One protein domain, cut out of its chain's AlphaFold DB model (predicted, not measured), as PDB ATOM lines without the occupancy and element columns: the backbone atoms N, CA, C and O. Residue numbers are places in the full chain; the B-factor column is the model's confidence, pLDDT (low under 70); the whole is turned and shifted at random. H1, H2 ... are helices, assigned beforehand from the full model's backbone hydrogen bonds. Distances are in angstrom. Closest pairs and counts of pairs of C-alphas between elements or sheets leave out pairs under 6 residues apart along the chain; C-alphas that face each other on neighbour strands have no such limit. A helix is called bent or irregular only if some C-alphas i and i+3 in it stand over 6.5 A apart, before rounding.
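Overview. This is residues 10 to 87 of the 133 residues of an uncharacterized protein of Patescibacteria group bacterium (UniProt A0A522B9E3). H1 and H2 meet near their ends as a V, and H3 folds back on H2 to lie over the V's opening. H4 lies near the V's tip, and the stretch after it runs back along H1 to the small H5 beside H1's first turns. The printed part has 78 residues with five named helices, H1 to H5 in chain order, and no named strand; the class is all helix. It is compact, with a radius of gyration of the C-alphas of 12.6 A, and its elongated outline spans 39 by 25 by 20 A.

Arrangement. H1, residues 12 to 26, is the longest helix. With residues 23 to 26 alone it only just touches H2, residues 34 to 47, over 3 pairs of C-alphas within 8 A; the closest C-alphas, of Ala 26 and Gly 34, are 5.7 A apart. They run opposite ways at a steep tilt of 45 degrees. With residues 12 to 15 alone H1 touches H5, residues 81 to 84; the closest C-alphas, of Tyr 15 and Tyr 84, are 6.5 A apart. H2 and H3, residues 53 to 63, form a helical hairpin and touch, the closest C-alphas being Ala 40 and Thr 59 at 5.4 A. H3 only just touches H4, residues 67 to 75, over 3 pairs, closest at the C-alphas of Leu 63 and Ala 69, 5.9 A. H1 and H3 are near each other. In H1 and H3 every O i to N i+4 pair is within hydrogen-bond range, in H2 8 of 10 and in H4 2 of 5, beside 2 of 6 O i to N i+3 pairs; H5 is too short for an O i to N i+4 pair.

Along the chain. H1 is 21.0 A long from C-alpha 12 at (143.583, 125.900, 147.651) to C-alpha 26. H2 is 20.6 A long and only just irregular, with C-alphas 43 and 46 6.8 A apart. H3 is 15.2 A and H4 14.0 A long. H5 ends at C-alpha 84, (150.908, 123.960, 147.862).

Size, cuts and confidence. The C-alphas of Pro 67 and Asp 87, the two farthest apart, are 39.6 A apart. The printed part has no cut, and no link is long. Mean pLDDT of the printed part is 74.6; residues 29 to 32, 67 to 84 and 86 to 87 are under 70.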
ATOM      1  N   TYR A  10     146.665 123.726 153.243       74.06
ATOM      2  CA  TYR A  10     146.637 123.676 151.789       74.06
ATOM      3  C   TYR A  10     146.216 125.023 151.191       74.06
ATOM      4  O   TYR A  10     145.119 125.530 151.456       74.06
ATOM      5  N   LEU A  11     147.050 125.587 150.317       79.25
ATOM      6  CA  LEU A  11     146.777 126.853 149.632       79.25
ATOM      7  C   LEU A  11     145.838 126.659 148.426       79.25
ATOM      8  O   LEU A  11     146.209 126.917 147.278       79.25
ATOM      9  N   VAL A  12     144.585 126.251 148.686       79.69
ATOM     10  CA  VAL A  12     143.583 125.900 147.651       79.69
ATOM     11  C   VAL A  12     143.395 127.021 146.624       79.69
ATOM     12  O   VAL A  12     143.280 126.768 145.426       79.69
ATOM     13  N   ALA A  13     143.329 128.271 147.084       80.88
ATOM     14  CA  ALA A  13     143.071 129.415 146.213       80.88
ATOM     15  C   ALA A  13     144.251 129.714 145.272       80.88
ATOM     16  O   ALA A  13     144.034 130.044 144.107       80.88
ATOM     17  N   SER A  14     145.487 129.588 145.763       81.06
ATOM     18  CA  SER A  14     146.694 129.754 144.945       81.06
ATOM     19  C   SER A  14     146.823 128.613 143.941       81.06
ATOM     20  O   SER A  14     146.960 128.878 142.752       81.06
ATOM     21  N   TYR A  15     146.624 127.370 144.388       81.88
ATOM     22  CA  TYR A  15     146.628 126.195 143.518       81.88
ATOM     23  C   TYR A  15     145.646 126.334 142.344       81.88
ATOM     24  O   TYR A  15     146.030 126.222 141.182       81.88
ATOM     25  N   LYS A  16     144.378 126.669 142.626       82.06
ATOM     26  CA  LYS A  16     143.348 126.833 141.582       82.06
ATOM     27  C   LYS A  16     143.707 127.911 140.557       82.06
ATOM     28  O   LYS A  16     143.437 127.732 139.372       82.06
ATOM     29  N   ARG A  17     144.306 129.016 141.006       83.81
ATOM     30  CA  ARG A  17     144.743 130.118 140.140       83.81
ATOM     31  C   ARG A  17     145.854 129.673 139.196       83.81
ATOM     32  O   ARG A  17     145.768 129.926 137.998       83.81
ATOM     33  N   ASP A  18     146.861 128.989 139.724       82.56
ATOM     34  CA  ASP A  18     148.029 128.577 138.946       82.56
ATOM     35  C   ASP A  18     147.666 127.483 137.937       82.56
ATOM     36  O   ASP A  18     148.098 127.531 136.784       82.56
ATOM     37  N   VAL A  19     146.772 126.563 138.317       80.25
ATOM     38  CA  VAL A  19     146.173 125.594 137.387       80.25
ATOM     39  C   VAL A  19     145.429 126.319 136.262       80.25
ATOM     40  O   VAL A  19     145.643 126.014 135.090       80.25
ATOM     41  N   GLN A  20     144.593 127.310 136.581       81.69
ATOM     42  CA  GLN A  20     143.866 128.076 135.566       81.69
ATOM     43  C   GLN A  20     144.817 128.805 134.599       81.69
ATOM     44  O   GLN A  20     144.580 128.810 133.388       81.69
ATOM     45  N   ILE A  21     145.919 129.375 135.100       83.81
ATOM     46  CA  ILE A  21     146.956 130.009 134.270       83.81
ATOM     47  C   ILE A  21     147.611 128.980 133.340       83.81
ATOM     48  O   ILE A  21     147.746 129.240 132.142       83.81
ATOM     49  N   ALA A  22     147.975 127.805 133.864       80.31
ATOM     50  CA  ALA A  22     148.584 126.733 133.079       80.31
ATOM     51  C   ALA A  22     147.666 126.280 131.931       80.31
ATOM     52  O   ALA A  22     148.115 126.182 130.788       80.31
ATOM     53  N   TYR A  23     146.370 126.102 132.199       77.25
ATOM     54  CA  TYR A  23     145.383 125.765 131.170       77.25
ATOM     55  C   TYR A  23     145.165 126.883 130.154       77.25
ATOM     56  O   TYR A  23     145.075 126.605 128.961       77.25
ATOM     57  N   THR A  24     145.121 128.140 130.598       79.38
ATOM     58  CA  THR A  24     144.957 129.291 129.696       79.38
ATOM     59  C   THR A  24     146.140 129.394 128.733       79.38
ATOM     60  O   THR A  24     145.957 129.599 127.531       79.38
ATOM     61  N   LYS A  25     147.360 129.171 129.240       80.88
ATOM     62  CA  LYS A  25     148.578 129.091 128.427       80.88
ATOM     63  C   LYS A  25     148.540 127.895 127.475       80.88
ATOM     64  O   LYS A  25     148.923 128.030 126.315       80.88
ATOM     65  N   ALA A  26     148.032 126.750 127.932       75.12
ATOM     66  CA  ALA A  26     147.880 125.555 127.107       75.12
ATOM     67  C   ALA A  26     146.904 125.757 125.941       75.12
ATOM     68  O   ALA A  26     147.181 125.273 124.847       75.12
ATOM     69  N   SER A  27     145.813 126.499 126.162       73.75
ATOM     70  CA  SER A  27     144.826 126.876 125.141       73.75
ATOM     71  C   SER A  27     145.201 128.100 124.307       73.75
ATOM     72  O   SER A  27     144.408 128.506 123.462       73.75
ATOM     73  N   SER A  28     146.358 128.722 124.553       74.94
ATOM     74  CA  SER A  28     146.797 129.870 123.757       74.94
ATOM     75  C   SER A  28     147.143 129.458 122.326       74.94
ATOM     76  O   SER A  28     147.639 128.357 122.086       74.94
ATOM     77  N   ASP A  29     146.948 130.383 121.385       66.62
ATOM     78  CA  ASP A  29     147.246 130.175 119.960       66.62
ATOM     79  C   ASP A  29     148.751 129.984 119.685       66.62
ATOM     80  O   ASP A  29     149.150 129.546 118.612       66.62
ATOM     81  N   THR A  30     149.607 130.285 120.670       67.69
ATOM     82  CA  THR A  30     151.054 130.027 120.621       67.69
ATOM     83  C   THR A  30     151.386 128.539 120.783       67.69
ATOM     84  O   THR A  30     152.482 128.109 120.424       67.69
ATOM     85  N   ASN A  31     150.462 127.734 121.315       67.69
ATOM     86  CA  ASN A  31     150.611 126.287 121.381       67.69
ATOM     87  C   ASN A  31     150.084 125.662 120.076       67.69
ATOM     88  O   ASN A  31     148.908 125.860 119.760       67.69
ATOM     89  N   PRO A  32     150.875 124.834 119.362       68.75
ATOM     90  CA  PRO A  32     150.414 124.107 118.172       68.75
ATOM     91  C   PRO A  32     149.134 123.288 118.395       68.75
ATOM     92  O   PRO A  32     148.424 122.961 117.450       68.75
ATOM     93  N   ASN A  33     148.838 122.966 119.655       70.38
ATOM     94  CA  ASN A  33     147.694 122.167 120.076       70.38
ATOM     95  C   ASN A  33     146.678 122.953 120.927       70.38
ATOM     96  O   ASN A  33     145.807 122.355 121.566       70.38
ATOM     97  N   GLY A  34     146.779 124.287 120.966       70.62
ATOM     98  CA  GLY A  34     145.877 125.148 121.742       70.62
ATOM     99  C   GLY A  34     144.411 125.036 121.311       70.62
ATOM    100  O   GLY A  34     143.503 125.135 122.138       70.62
ATOM    101  N   ASN A  35     144.174 124.703 120.041       79.50
ATOM    102  CA  ASN A  35     142.850 124.440 119.475       79.50
ATOM    103  C   ASN A  35     142.124 123.243 120.126       79.50
ATOM    104  O   ASN A  35     140.920 123.321 120.378       79.50
ATOM    105  N   ILE A  36     142.835 122.156 120.438       79.88
ATOM    106  CA  ILE A  36     142.279 120.961 121.093       79.88
ATOM    107  C   ILE A  36     141.933 121.289 122.548       79.88
ATOM    108  O   ILE A  36     140.850 120.942 123.022       79.88
ATOM    109  N   TYR A  37     142.811 122.030 123.231       78.69
ATOM    110  CA  TYR A  37     142.559 122.523 124.586       78.69
ATOM    111  C   TYR A  37     141.316 123.408 124.656       78.69
ATOM    112  O   TYR A  37     140.475 123.213 125.533       78.69
ATOM    113  N   LYS A  38     141.177 124.353 123.723       82.06
ATOM    114  CA  LYS A  38     140.019 125.249 123.654       82.06
ATOM    115  C   LYS A  38     138.719 124.476 123.443       82.06
ATOM    116  O   LYS A  38     137.765 124.677 124.183       82.06
ATOM    117  N   LYS A  39     138.723 123.495 122.536       83.38
ATOM    118  CA  LYS A  39     137.553 122.650 122.265       83.38
ATOM    119  C   LYS A  39     137.094 121.854 123.489       83.38
ATOM    120  O   LYS A  39     135.898 121.739 123.734       83.38
ATOM    121  N   ALA A  40     138.028 121.319 124.270       84.50
ATOM    122  CA  ALA A  40     137.688 120.632 125.511       84.50
ATOM    123  C   ALA A  40     137.162 121.590 126.590       84.50
ATOM    124  O   ALA A  40     136.222 121.252 127.313       84.50
ATOM    125  N   GLN A  41     137.727 122.798 126.678       82.69
ATOM    126  CA  GLN A  41     137.211 123.837 127.567       82.69
ATOM    127  C   GLN A  41     135.793 124.261 127.173       82.69
ATOM    128  O   GLN A  41     134.962 124.385 128.064       82.69
ATOM    129  N   ASP A  42     135.476 124.389 125.883       85.94
ATOM    130  CA  ASP A  42     134.137 124.767 125.401       85.94
ATOM    131  C   ASP A  42     133.052 123.744 125.787       85.94
ATOM    132  O   ASP A  42     131.903 124.108 126.033       85.94
ATOM    133  N   VAL A  43     133.408 122.459 125.900       87.69
ATOM    134  CA  VAL A  43     132.485 121.392 126.338       87.69
ATOM    135  C   VAL A  43     132.240 121.434 127.849       87.69
ATOM    136  O   VAL A  43     131.126 121.170 128.312       87.69
ATOM    137  N   CYS A  44     133.272 121.755 128.632       86.19
ATOM    138  CA  CYS A  44     133.209 121.734 130.093       86.19
ATOM    139  C   CYS A  44     132.783 123.082 130.701       86.19
ATOM    140  O   CYS A  44     132.097 123.093 131.719       86.19
ATOM    141  N   ALA A  45     133.105 124.218 130.076       85.25
ATOM    142  CA  ALA A  45     132.760 125.568 130.535       85.25
ATOM    143  C   ALA A  45     131.265 125.789 130.836       85.25
ATOM    144  O   ALA A  45     130.970 126.320 131.902       85.25
ATOM    145  N   PRO A  46     130.296 125.356 130.004       88.75
ATOM    146  CA  PRO A  46     128.879 125.546 130.326       88.75
ATOM    147  C   PRO A  46     128.393 124.659 131.483       88.75
ATOM    148  O   PRO A  46     127.358 124.946 132.080       88.75
ATOM    149  N   LYS A  47     129.121 123.584 131.817       86.88
ATOM    150  CA  LYS A  47     128.747 122.646 132.889       86.88
ATOM    151  C   LYS A  47     129.194 123.109 134.274       86.88
ATOM    152  O   LYS A  47     128.684 122.607 135.272       86.88
ATOM    153  N   PHE A  48     130.132 124.054 134.346       86.25
ATOM    154  CA  PHE A  48     130.706 124.520 135.603       86.25
ATOM    155  C   PHE A  48     130.773 126.044 135.634       86.25
ATOM    156  O   PHE A  48     131.382 126.677 134.783       86.25
ATOM    157  N   THR A  49     130.207 126.650 136.675       77.81
ATOM    158  CA  THR A  49     130.210 128.113 136.850       77.81
ATOM    159  C   THR A  49     131.563 128.668 137.297       77.81
ATOM    160  O   THR A  49     131.796 129.874 137.208       77.81
ATOM    161  N   ARG A  50     132.453 127.816 137.823       76.31
ATOM    162  CA  ARG A  50     133.763 128.192 138.372       76.31
ATOM    163  C   ARG A  50     134.802 127.094 138.165       76.31
ATOM    164  O   ARG A  50     134.465 125.912 138.091       76.31
ATOM    165  N   TRP A  51     136.074 127.496 138.176       75.38
ATOM    166  CA  TRP A  51     137.204 126.569 138.162       75.38
ATOM    167  C   TRP A  51     137.176 125.663 139.401       75.38
ATOM    168  O   TRP A  51     137.182 126.130 140.546       75.38
ATOM    169  N   SER A  52     137.105 124.356 139.174       77.50
ATOM    170  CA  SER A  52     136.961 123.334 140.211       77.50
ATOM    171  C   SER A  52     137.660 122.045 139.793       77.50
ATOM    172  O   SER A  52     137.972 121.859 138.621       77.50
ATOM    173  N   GLU A  53     137.874 121.140 140.745       78.06
ATOM    174  CA  GLU A  53     138.480 119.837 140.454       78.06
ATOM    175  C   GLU A  53     137.662 119.053 139.418       78.06
ATOM    176  O   GLU A  53     138.204 118.514 138.460       78.06
ATOM    177  N   ALA A  54     136.332 119.100 139.531       80.94
ATOM    178  CA  ALA A  54     135.427 118.481 138.568       80.94
ATOM    179  C   ALA A  54     135.544 119.094 137.159       80.94
ATOM    180  O   ALA A  54     135.442 118.377 136.164       80.94
ATOM    181  N   TYR A  55     135.808 120.403 137.060       82.44
ATOM    182  CA  TYR A  55     136.086 121.053 135.779       82.44
ATOM    183  C   TYR A  55     137.389 120.527 135.158       82.44
ATOM    184  O   TYR A  55     137.400 120.186 133.978       82.44
ATOM    185  N   VAL A  56     138.461 120.406 135.950       80.00
ATOM    186  CA  VAL A  56     139.764 119.887 135.491       80.00
ATOM    187  C   VAL A  56     139.655 118.420 135.062       80.00
ATOM    188  O   VAL A  56     140.205 118.018 134.038       80.00
ATOM    189  N   GLN A  57     138.896 117.608 135.795       82.44
ATOM    190  CA  GLN A  57     138.635 116.218 135.410       82.44
ATOM    191  C   GLN A  57     137.822 116.127 134.113       82.44
ATOM    192  O   GLN A  57     138.132 115.317 133.242       82.44
ATOM    193  N   CYS A  58     136.823 116.997 133.939       84.81
ATOM    194  CA  CYS A  58     136.073 117.081 132.690       84.81
ATOM    195  C   CYS A  58     137.003 117.416 131.517       84.81
ATOM    196  O   CYS A  58     137.034 116.673 130.536       84.81
ATOM    197  N   THR A  59     137.817 118.470 131.627       82.50
ATOM    198  CA  THR A  59     138.692 118.891 130.524       82.50
ATOM    199  C   THR A  59     139.761 117.850 130.207       82.50
ATOM    200  O   THR A  59     139.970 117.554 129.036       82.50
ATOM    201  N   THR A  60     140.384 117.226 131.211       79.94
ATOM    202  CA  THR A  60     141.352 116.132 130.993       79.94
ATOM    203  C   THR A  60     140.708 114.903 130.349       79.94
ATOM    204  O   THR A  60     141.298 114.317 129.440       79.94
ATOM    205  N   SER A  61     139.482 114.544 130.744       81.75
ATOM    206  CA  SER A  61     138.739 113.431 130.137       81.75
ATOM    207  C   SER A  61     138.342 113.703 128.683       81.75
ATOM    208  O   SER A  61     138.399 112.798 127.851       81.75
ATOM    209  N   GLU A  62     137.987 114.948 128.349       83.19
ATOM    210  CA  GLU A  62     137.724 115.365 126.968       83.19
ATOM    211  C   GLU A  62     139.016 115.403 126.147       83.19
ATOM    212  O   GLU A  62     139.021 114.989 124.989       83.19
ATOM    213  N   LEU A  63     140.134 115.815 126.752       78.31
ATOM    214  CA  LEU A  63     141.447 115.772 126.112       78.31
ATOM    215  C   LEU A  63     141.874 114.347 125.775       78.31
ATOM    216  O   LEU A  63     142.334 114.110 124.664       78.31
ATOM    217  N   ALA A  64     141.676 113.395 126.688       75.88
ATOM    218  CA  ALA A  64     142.065 111.998 126.504       75.88
ATOM    219  C   ALA A  64     141.400 111.320 125.287       75.88
ATOM    220  O   ALA A  64     141.909 110.318 124.789       75.88
ATOM    221  N   LYS A  65     140.293 111.875 124.773       79.88
ATOM    222  CA  LYS A  65     139.622 111.395 123.552       79.88
ATOM    223  C   LYS A  65     140.391 111.727 122.272       79.88
ATOM    224  O   LYS A  65     140.118 111.139 121.227       79.88
ATOM    225  N   TYR A  66     141.335 112.663 122.330       74.88
ATOM    226  CA  TYR A  66     142.159 113.048 121.193       74.88
ATOM    227  C   TYR A  66     143.514 112.324 121.271       74.88
ATOM    228  O   TYR A  66     144.252 112.519 122.230       74.88
ATOM    229  N   PRO A  67     143.912 111.521 120.265       59.38
ATOM    230  CA  PRO A  67     145.160 110.746 120.307       59.38
ATOM    231  C   PRO A  67     146.423 111.623 120.296       59.38
ATOM    232  O   PRO A  67     147.463 111.212 120.802       59.38
ATOM    233  N   ALA A  68     146.320 112.862 119.795       59.38
ATOM    234  CA  ALA A  68     147.364 113.877 119.924       59.38
ATOM    235  C   ALA A  68     147.571 114.341 121.381       59.38
ATOM    236  O   ALA A  68     148.615 114.910 121.685       59.38
ATOM    237  N   ALA A  69     146.616 114.082 122.286       55.03
ATOM    238  CA  ALA A  69     146.622 114.570 123.662       55.03
ATOM    239  C   ALA A  69     147.492 113.783 124.643       55.03
ATOM    240  O   ALA A  69     147.801 114.306 125.712       55.03
ATOM    241  N   SER A  70     147.958 112.587 124.280       52.75
ATOM    242  CA  SER A  70     148.915 111.819 125.093       52.75
ATOM    243  C   SER A  70     150.213 112.600 125.359       52.75
ATOM    244  O   SER A  70     150.759 112.541 126.457       52.75
ATOM    245  N   ASN A  71     150.649 113.421 124.397       51.34
ATOM    246  CA  ASN A  71     151.763 114.360 124.564       51.34
ATOM    247  C   ASN A  71     151.334 115.718 125.144       51.34
ATOM    248  O   ASN A  71     152.174 116.468 125.631       51.34
ATOM    249  N   LEU A  72     150.041 116.052 125.116       55.88
ATOM    250  CA  LEU A  72     149.521 117.340 125.588       55.88
ATOM    251  C   LEU A  72     149.354 117.385 127.090       55.88
ATOM    252  O   LEU A  72     149.702 118.400 127.688       55.88
ATOM    253  N   VAL A  73     148.855 116.302 127.682       53.94
ATOM    254  CA  VAL A  73     148.702 116.186 129.137       53.94
ATOM    255  C   VAL A  73     150.072 116.254 129.823       53.94
ATOM    256  O   VAL A  73     150.187 116.863 130.877       53.94
ATOM    257  N   ASN A  74     151.123 115.736 129.177       53.41
ATOM    258  CA  ASN A  74     152.508 115.853 129.647       53.41
ATOM    259  C   ASN A  74     153.162 117.211 129.318       53.41
ATOM    260  O   ASN A  74     154.085 117.628 130.012       53.41
ATOM    261  N   ALA A  75     152.715 117.908 128.265       52.38
ATOM    262  CA  ALA A  75     153.240 119.226 127.894       52.38
ATOM    263  C   ALA A  75     152.699 120.359 128.779       52.38
ATOM    264  O   ALA A  75     153.330 121.412 128.903       52.38
ATOM    265  N   VAL A  76     151.530 120.165 129.394       60.00
ATOM    266  CA  VAL A  76     151.002 121.101 130.386       60.00
ATOM    267  C   VAL A  76     151.583 120.728 131.731       60.00
ATOM    268  O   VAL A  76     151.149 119.787 132.382       60.00
ATOM    269  N   ASN A  77     152.588 121.492 132.137       62.34
ATOM    270  CA  ASN A  77     153.202 121.368 133.447       62.34
ATOM    271  C   ASN A  77     152.199 121.874 134.499       62.34
ATOM    272  O   ASN A  77     152.150 123.068 134.808       62.34
ATOM    273  N   LEU A  78     151.301 120.990 134.946       67.56
ATOM    274  CA  LEU A  78     150.345 121.312 135.998       67.56
ATOM    275  C   LEU A  78     151.101 121.484 137.321       67.56
ATOM    276  O   LEU A  78     152.003 120.698 137.610       67.56
ATOM    277  N   PRO A  79     150.724 122.471 138.148       65.06
ATOM    278  CA  PRO A  79     151.296 122.590 139.475       65.06
ATOM    279  C   PRO A  79     151.031 121.309 140.274       65.06
ATOM    280  O   PRO A  79     149.899 120.820 140.316       65.06
ATOM    281  N   HIS A  80     152.061 120.756 140.912       66.56
ATOM    282  CA  HIS A  80     151.899 119.606 141.794       66.56
ATOM    283  C   HIS A  80     151.158 120.037 143.058       66.56
ATOM    284  O   HIS A  80     151.543 121.010 143.694       66.56
ATOM    285  N   ALA A  81     150.105 119.318 143.451       66.94
ATOM    286  CA  ALA A  81     149.337 119.656 144.650       66.94
ATOM    287  C   ALA A  81     150.219 119.700 145.915       66.94
ATOM    288  O   ALA A  81     150.007 120.550 146.778       66.94
ATOM    289  N   ASP A  82     151.245 118.852 145.981       63.41
ATOM    290  CA  ASP A  82     152.149 118.748 147.128       63.41
ATOM    291  C   ASP A  82     152.989 120.016 147.353       63.41
ATOM    292  O   ASP A  82     153.329 120.322 148.492       63.41
ATOM    293  N   SER A  83     153.263 120.820 146.314       67.25
ATOM    294  CA  SER A  83     153.994 122.089 146.476       67.25
ATOM    295  C   SER A  83     153.150 123.210 147.095       67.25
ATOM    296  O   SER A  83     153.677 124.277 147.399       67.25
ATOM    297  N   TYR A  84     151.841 122.999 147.255       67.62
ATOM    298  CA  TYR A  84     150.908 123.960 147.862       67.62
ATOM    299  C   TYR A  84     150.535 123.591 149.297       67.62
ATOM    300  O   TYR A  84     149.687 124.253 149.906       67.62
ATOM    301  N   LEU A  85     151.165 122.546 149.830       70.94
ATOM    302  CA  LEU A  85     151.093 122.164 151.226       70.94
ATOM    303  C   LEU A  85     152.151 122.965 151.986       70.94
ATOM    304  O   LEU A  85     153.349 122.729 151.844       70.94
ATOM    305  N   TYR A  86     151.701 123.953 152.758       68.31
ATOM    306  CA  TYR A  86     152.581 124.721 153.631       68.31
ATOM    307  C   TYR A  86     152.530 124.141 155.036       68.31
ATOM    308  O   TYR A  86     151.501 124.207 155.715       68.31
ATOM    309  N   ASP A  87     153.659 123.591 155.471       67.06
ATOM    310  CA  ASP A  87     153.871 123.255 156.869       67.06
ATOM    311  C   ASP A  87     154.351 124.508 157.610       67.06
ATOM    312  O   ASP A  87     155.423 125.054 157.332       67.06
TER     313      ASP A  87